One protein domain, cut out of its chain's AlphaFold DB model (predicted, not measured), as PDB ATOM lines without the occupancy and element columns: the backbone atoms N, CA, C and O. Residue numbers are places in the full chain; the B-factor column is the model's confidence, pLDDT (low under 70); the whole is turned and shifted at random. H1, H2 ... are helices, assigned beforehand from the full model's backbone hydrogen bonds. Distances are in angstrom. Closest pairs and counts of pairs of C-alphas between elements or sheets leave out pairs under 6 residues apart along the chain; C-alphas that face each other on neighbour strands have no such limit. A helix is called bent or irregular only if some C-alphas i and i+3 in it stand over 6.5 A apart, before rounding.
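This is residues 337 to 389 of the 634 residues of an uncharacterized protein of Rhynchosporium agropyri (UniProt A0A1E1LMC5). Three short helices make a small, elongated cluster, their centres set in a triangle: H1 and H3 lie side by side and run the same way, while H2 folds back from H1 as the second leg of a helical hairpin and packs on it at a slant. H1 touches both of the others, whereas H2 and H3 come close in one place without clearly touching. The printed part has 53 residues with three named helices in the order H1, H2, H3 and no named strand, and its class is all helix. It is compact, with a radius of gyration of the C-alphas of 10.6 A, and its C-alphas span 35 by 19 by 17 A.

Begin with H1, residues 340 to 354, and compare it with H2, residues 360 to 373. The two touch, and their closest C-alphas are those of Ile 348 and Ala 367, 6.2 A apart. They run opposite ways at a steep tilt of 36 degrees, only just steep, and form a helical hairpin. Go on to H3, residues 378 to 388, which touches H1; look at Ile 344 and Phe 378, whose C-alphas are the closest of the two helices at 6.0 A. H1 and H3 run the same way at a shallow tilt of 13 degrees. H2 and H3 are close but not clearly touching, with the C-alphas of Ile 370 and Val 381 the closest at 7.0 A, and they run opposite ways at a steep tilt of 43 degrees. In the backbone, every O i to N i+4 pair of H2 and H3 is within hydrogen-bond range, and in H1 9 of 11 are.

Find C-alpha 340 at (-47.482, -4.360, 10.405); from there H1 runs 21.9 A to C-alpha 354 at (-39.309, -11.635, 29.323). H1 is neither bent nor irregular, but only just: C-alphas 350 and 353 are 6.1 A apart. After a tight link of five residues, H2 begins at Glu 360 and measures 20.1 A to C-alpha 373. A tight link of four residues follows, and H3 then runs 15.4 A from C-alpha 378 to C-alpha 388 at (-36.171, -18.026, 22.443).

The two C-alphas farthest apart are those of Ile 337 and Asp 358, at 35.3 A. The printed part runs from residue 337 to 389 with no cut, and neither link between helices is long. Read the B-factor column for the model's confidence: the mean pLDDT of the printed part is 71.9, and residues 337 to 343, 372 to 379 and 383 are under 70.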
ATOM      1  N   ILE A 337     -54.494  -1.433   6.177       27.05
ATOM      2  CA  ILE A 337     -53.634  -2.324   6.969       27.05
ATOM      3  C   ILE A 337     -52.524  -1.419   7.488       27.05
ATOM      4  O   ILE A 337     -51.554  -1.116   6.796       27.05
ATOM      5  N   ALA A 338     -52.754  -0.864   8.674       33.06
ATOM      6  CA  ALA A 338     -51.771  -0.065   9.372       33.06
ATOM      7  C   ALA A 338     -50.509  -0.916   9.573       33.06
ATOM      8  O   ALA A 338     -50.574  -1.981  10.172       33.06
ATOM      9  N   ASP A 339     -49.394  -0.451   9.013       45.22
ATOM     10  CA  ASP A 339     -48.024  -0.617   9.505       45.22
ATOM     11  C   ASP A 339     -47.760  -1.886  10.355       45.22
ATOM     12  O   ASP A 339     -47.472  -1.804  11.551       45.22
ATOM     13  N   THR A 340     -47.813  -3.078   9.741       55.31
ATOM     14  CA  THR A 340     -47.482  -4.360  10.405       55.31
ATOM     15  C   THR A 340     -46.101  -4.329  11.058       55.31
ATOM     16  O   THR A 340     -45.875  -5.008  12.056       55.31
ATOM     17  N   MET A 341     -45.173  -3.510  10.553       61.06
ATOM     18  CA  MET A 341     -43.847  -3.325  11.141       61.06
ATOM     19  C   MET A 341     -43.871  -2.580  12.478       61.06
ATOM     20  O   MET A 341     -43.017  -2.845  13.334       61.06
ATOM     21  N   ARG A 342     -44.840  -1.684  12.696       65.19
ATOM     22  CA  ARG A 342     -45.068  -1.040  13.994       65.19
ATOM     23  C   ARG A 342     -45.578  -2.046  15.018       65.19
ATOM     24  O   ARG A 342     -45.031  -2.099  16.117       65.19
ATOM     25  N   ASP A 343     -46.540  -2.883  14.640       64.88
ATOM     26  CA  ASP A 343     -47.088  -3.925  15.519       64.88
ATOM     27  C   ASP A 343     -46.049  -5.004  15.835       64.88
ATOM     28  O   ASP A 343     -45.865  -5.364  16.997       64.88
ATOM     29  N   ILE A 344     -45.284  -5.448  14.830       71.75
ATOM     30  CA  ILE A 344     -44.117  -6.324  15.014       71.75
ATOM     31  C   ILE A 344     -43.113  -5.678  15.972       71.75
ATOM     32  O   ILE A 344     -42.591  -6.337  16.868       71.75
ATOM     33  N   SER A 345     -42.842  -4.381  15.805       76.06
ATOM     34  CA  SER A 345     -41.879  -3.680  16.649       76.06
ATOM     35  C   SER A 345     -42.312  -3.610  18.104       76.06
ATOM     36  O   SER A 345     -41.477  -3.829  18.976       76.06
ATOM     37  N   LEU A 346     -43.591  -3.332  18.354       78.12
ATOM     38  CA  LEU A 346     -44.162  -3.322  19.697       78.12
ATOM     39  C   LEU A 346     -44.189  -4.726  20.307       78.12
ATOM     40  O   LEU A 346     -43.875  -4.881  21.483       78.12
ATOM     41  N   TYR A 347     -44.514  -5.746  19.507       79.31
ATOM     42  CA  TYR A 347     -44.528  -7.139  19.947       79.31
ATOM     43  C   TYR A 347     -43.148  -7.610  20.420       79.31
ATOM     44  O   TYR A 347     -43.025  -8.142  21.521       79.31
ATOM     45  N   ILE A 348     -42.108  -7.362  19.614       83.25
ATOM     46  CA  ILE A 348     -40.723  -7.712  19.953       83.25
ATOM     47  C   ILE A 348     -40.295  -6.984  21.222       83.25
ATOM     48  O   ILE A 348     -39.820  -7.625  22.149       83.25
ATOM     49  N   SER A 349     -40.496  -5.663  21.285       82.94
ATOM     50  CA  SER A 349     -40.101  -4.868  22.451       82.94
ATOM     51  C   SER A 349     -40.762  -5.344  23.741       82.94
ATOM     52  O   SER A 349     -40.122  -5.310  24.777       82.94
ATOM     53  N   ARG A 350     -42.008  -5.825  23.681       83.50
ATOM     54  CA  ARG A 350     -42.712  -6.318  24.867       83.50
ATOM     55  C   ARG A 350     -42.201  -7.673  25.352       83.50
ATOM     56  O   ARG A 350     -42.092  -7.862  26.550       83.50
ATOM     57  N   ARG A 351     -41.933  -8.614  24.444       83.12
ATOM     58  CA  ARG A 351     -41.523  -9.980  24.824       83.12
ATOM     59  C   ARG A 351     -40.028 -10.131  25.062       83.12
ATOM     60  O   ARG A 351     -39.606 -11.067  25.721       83.12
ATOM     61  N   ILE A 352     -39.207  -9.221  24.540       84.44
ATOM     62  CA  ILE A 352     -37.759  -9.286  24.762       84.44
ATOM     63  C   ILE A 352     -37.379  -9.009  26.223       84.44
ATOM     64  O   ILE A 352     -36.334  -9.476  26.663       84.44
ATOM     65  N   GLU A 353     -38.242  -8.300  26.958       79.44
ATOM     66  CA  GLU A 353     -38.122  -8.070  28.404       79.44
ATOM     67  C   GLU A 353     -38.309  -9.363  29.218       79.44
ATOM     68  O   GLU A 353     -37.773  -9.472  30.317       79.44
ATOM     69  N   ASP A 354     -39.030 -10.349  28.671       78.81
ATOM     70  CA  ASP A 354     -39.309 -11.635  29.323       78.81
ATOM     71  C   ASP A 354     -38.196 -12.678  29.081       78.81
ATOM     72  O   ASP A 354     -38.189 -13.747  29.700       78.81
ATOM     73  N   LEU A 355     -37.229 -12.381  28.200       78.88
ATOM     74  CA  LEU A 355     -36.088 -13.257  27.929       78.88
ATOM     75  C   LEU A 355     -35.011 -13.134  29.021       78.88
ATOM     76  O   LEU A 355     -34.773 -12.041  29.535       78.88
ATOM     77  N   PRO A 356     -34.280 -14.220  29.337       76.38
ATOM     78  CA  PRO A 356     -33.195 -14.207  30.319       76.38
ATOM     79  C   PRO A 356     -31.922 -13.545  29.747       76.38
ATOM     80  O   PRO A 356     -30.895 -14.201  29.572       76.38
ATOM     81  N   ILE A 357     -32.001 -12.255  29.403       79.00
ATOM     82  CA  ILE A 357     -30.912 -11.432  28.854       79.00
ATOM     83  C   ILE A 357     -30.697 -10.237  29.788       79.00
ATOM     84  O   ILE A 357     -31.558  -9.365  29.887       79.00
ATOM     85  N   ASP A 358     -29.537 -10.185  30.446       73.62
ATOM     86  CA  ASP A 358     -29.256  -9.230  31.529       73.62
ATOM     87  C   ASP A 358     -28.882  -7.807  31.046       73.62
ATOM     88  O   ASP A 358     -28.864  -6.871  31.847       73.62
ATOM     89  N   GLY A 359     -28.564  -7.614  29.757       82.00
ATOM     90  CA  GLY A 359     -28.090  -6.335  29.207       82.00
ATOM     91  C   GLY A 359     -29.071  -5.648  28.249       82.00
ATOM     92  O   GLY A 359     -29.425  -6.216  27.218       82.00
ATOM     93  N   GLU A 360     -29.430  -4.384  28.517       78.31
ATOM     94  CA  GLU A 360     -30.283  -3.567  27.625       78.31
ATOM     95  C   GLU A 360     -29.704  -3.434  26.203       78.31
ATOM     96  O   GLU A 360     -30.445  -3.485  25.221       78.31
ATOM     97  N   GLU A 361     -28.378  -3.307  26.059       79.25
ATOM     98  CA  GLU A 361     -27.730  -3.254  24.740       79.25
ATOM     99  C   GLU A 361     -27.903  -4.564  23.955       79.25
ATOM    100  O   GLU A 361     -28.179  -4.528  22.753       79.25
ATOM    101  N   GLU A 362     -27.812  -5.715  24.625       76.69
ATOM    102  CA  GLU A 362     -27.993  -7.031  24.002       76.69
ATOM    103  C   GLU A 362     -29.457  -7.269  23.605       76.69
ATOM    104  O   GLU A 362     -29.727  -7.796  22.521       76.69
ATOM    105  N   GLN A 363     -30.411  -6.806  24.421       78.50
ATOM    106  CA  GLN A 363     -31.837  -6.819  24.080       78.50
ATOM    107  C   GLN A 363     -32.115  -5.952  22.842       78.50
ATOM    108  O   GLN A 363     -32.762  -6.402  21.894       78.50
ATOM    109  N   ILE A 364     -31.573  -4.732  22.779       79.50
ATOM    110  CA  ILE A 364     -31.727  -3.854  21.607       79.50
ATOM    111  C   ILE A 364     -31.109  -4.493  20.353       79.50
ATOM    112  O   ILE A 364     -31.708  -4.449  19.272       79.50
ATOM    113  N   GLU A 365     -29.932  -5.111  20.472       81.25
ATOM    114  CA  GLU A 365     -29.271  -5.777  19.349       81.25
ATOM    115  C   GLU A 365     -30.091  -6.969  18.833       81.25
ATOM    116  O   GLU A 365     -30.284  -7.116  17.620       81.25
ATOM    117  N   LEU A 366     -30.627  -7.796  19.736       79.06
ATOM    118  CA  LEU A 366     -31.482  -8.925  19.382       79.06
ATOM    119  C   LEU A 366     -32.800  -8.457  18.747       79.06
ATOM    120  O   LEU A 366     -33.167  -8.961  17.683       79.06
ATOM    121  N   ALA A 367     -33.460  -7.433  19.299       81.81
ATOM    122  CA  ALA A 367     -34.670  -6.855  18.713       81.81
ATOM    123  C   ALA A 367     -34.427  -6.350  17.283       81.81
ATOM    124  O   ALA A 367     -35.230  -6.604  16.381       81.81
ATOM    125  N   ASN A 368     -33.304  -5.668  17.051       77.50
ATOM    126  CA  ASN A 368     -32.933  -5.172  15.726       77.50
ATOM    127  C   ASN A 368     -32.625  -6.315  14.749       77.50
ATOM    128  O   ASN A 368     -33.045  -6.256  13.590       77.50
ATOM    129  N   LYS A 369     -31.963  -7.386  15.206       77.12
ATOM    130  CA  LYS A 369     -31.733  -8.597  14.400       77.12
ATOM    131  C   LYS A 369     -33.045  -9.282  14.009       77.12
ATOM    132  O   LYS A 369     -33.189  -9.673  12.851       77.12
ATOM    133  N   ILE A 370     -34.005  -9.393  14.931       78.25
ATOM    134  CA  ILE A 370     -35.327  -9.987  14.668       78.25
ATOM    135  C   ILE A 370     -36.111  -9.112  13.679       78.25
ATOM    136  O   ILE A 370     -36.603  -9.624  12.674       78.25
ATOM    137  N   LYS A 371     -36.147  -7.786  13.873       76.06
ATOM    138  CA  LYS A 371     -36.794  -6.843  12.937       76.06
ATOM    139  C   LYS A 371     -36.202  -6.905  11.533       76.06
ATOM    140  O   LYS A 371     -36.949  -6.918  10.560       76.06
ATOM    141  N   ALA A 372     -34.878  -6.983  11.412       69.12
ATOM    142  CA  ALA A 372     -34.214  -7.072  10.114       69.12
ATOM    143  C   ALA A 372     -34.520  -8.387   9.375       69.12
ATOM    144  O   ALA A 372     -34.532  -8.412   8.146       69.12
ATOM    145  N   LYS A 373     -34.777  -9.478  10.111       64.44
ATOM    146  CA  LYS A 373     -35.059 -10.806   9.545       64.44
ATOM    147  C   LYS A 373     -36.545 -11.104   9.339       64.44
ATOM    148  O   LYS A 373     -36.857 -11.974   8.534       64.44
ATOM    149  N   CYS A 374     -37.445 -10.393  10.019       65.69
ATOM    150  CA  CYS A 374     -38.867 -10.742  10.034       65.69
ATOM    151  C   CYS A 374     -39.574 -10.614   8.681       65.69
ATOM    152  O   CYS A 374     -40.592 -11.269   8.484       65.69
ATOM    153  N   ASN A 375     -39.061  -9.785   7.763       59.72
ATOM    154  CA  ASN A 375     -39.634  -9.566   6.430       59.72
ATOM    155  C   ASN A 375     -41.160  -9.295   6.465       59.72
ATOM    156  O   ASN A 375     -41.916  -9.867   5.683       59.72
ATOM    157  N   ALA A 376     -41.606  -8.486   7.437       60.12
ATOM    158  CA  ALA A 376     -43.013  -8.179   7.735       60.12
ATOM    159  C   ALA A 376     -43.911  -9.393   8.088       60.12
ATOM    160  O   ALA A 376     -45.136  -9.284   8.117       60.12
ATOM    161  N   CYS A 377     -43.327 -10.550   8.412       62.47
ATOM    162  CA  CYS A 377     -44.046 -11.755   8.816       62.47
ATOM    163  C   CYS A 377     -44.223 -11.807  10.341       62.47
ATOM    164  O   CYS A 377     -43.348 -12.274  11.072       62.47
ATOM    165  N   PHE A 378     -45.385 -11.369  10.832       69.94
ATOM    166  CA  PHE A 378     -45.713 -11.409  12.265       69.94
ATOM    167  C   PHE A 378     -45.672 -12.835  12.843       69.94
ATOM    168  O   PHE A 378     -45.215 -13.032  13.966       69.94
ATOM    169  N   LEU A 379     -46.084 -13.849  12.066       65.69
ATOM    170  CA  LEU A 379     -46.016 -15.250  12.500       65.69
ATOM    171  C   LEU A 379     -44.573 -15.697  12.778       65.69
ATOM    172  O   LEU A 379     -44.330 -16.367  13.777       65.69
ATOM    173  N   TRP A 380     -43.631 -15.312  11.910       72.31
ATOM    174  CA  TRP A 380     -42.215 -15.642  12.084       72.31
ATOM    175  C   TRP A 380     -41.675 -15.048  13.384       72.31
ATOM    176  O   TRP A 380     -41.051 -15.747  14.173       72.31
ATOM    177  N   VAL A 381     -41.984 -13.772  13.632       74.19
ATOM    178  CA  VAL A 381     -41.580 -13.071  14.857       74.19
ATOM    179  C   VAL A 381     -42.130 -13.778  16.081       74.19
ATOM    180  O   VAL A 381     -41.389 -14.013  17.025       74.19
ATOM    181  N   ARG A 382     -43.413 -14.146  16.059       74.50
ATOM    182  CA  ARG A 382     -44.042 -14.818  17.188       74.50
ATOM    183  C   ARG A 382     -43.347 -16.133  17.535       74.50
ATOM    184  O   ARG A 382     -42.922 -16.286  18.671       74.50
ATOM    185  N   LEU A 383     -43.173 -17.006  16.543       69.31
ATOM    186  CA  LEU A 383     -42.604 -18.342  16.732       69.31
ATOM    187  C   LEU A 383     -41.120 -18.313  17.113       69.31
ATOM    188  O   LEU A 383     -40.681 -19.153  17.886       69.31
ATOM    189  N   ILE A 384     -40.353 -17.337  16.617       74.38
ATOM    190  CA  ILE A 384     -38.969 -17.130  17.062       74.38
ATOM    191  C   ILE A 384     -38.919 -16.632  18.505       74.38
ATOM    192  O   ILE A 384     -38.052 -17.064  19.255       74.38
ATOM    193  N   MET A 385     -39.833 -15.745  18.914       75.50
ATOM    194  CA  MET A 385     -39.919 -15.351  20.326       75.50
ATOM    195  C   MET A 385     -40.295 -16.554  21.204       75.50
ATOM    196  O   MET A 385     -39.667 -16.743  22.236       75.50
ATOM    197  N   ASP A 386     -41.231 -17.405  20.765       71.56
ATOM    198  CA  ASP A 386     -41.595 -18.650  21.465       71.56
ATOM    199  C   ASP A 386     -40.390 -19.616  21.572       71.56
ATOM    200  O   ASP A 386     -40.132 -20.190  22.628       71.56
ATOM    201  N   GLU A 387     -39.577 -19.753  20.513       70.88
ATOM    202  CA  GLU A 387     -38.343 -20.560  20.535       70.88
ATOM    203  C   GLU A 387     -37.304 -20.015  21.519       70.88
ATOM    204  O   GLU A 387     -36.727 -20.778  22.294       70.88
ATOM    205  N   LEU A 388     -37.091 -18.696  21.520       72.62
ATOM    206  CA  LEU A 388     -36.171 -18.026  22.443       72.62
ATOM    207  C   LEU A 388     -36.628 -18.143  23.905       72.62
ATOM    208  O   LEU A 388     -35.789 -18.176  24.803       72.62
ATOM    209  N   GLU A 389     -37.936 -18.253  24.142       70.88
ATOM    210  CA  GLU A 389     -38.539 -18.506  25.456       70.88
ATOM    211  C   GLU A 389     -38.522 -19.997  25.860       70.88
ATOM    212  O   GLU A 389     -38.865 -20.343  26.993       70.88
TER     213      GLU A 389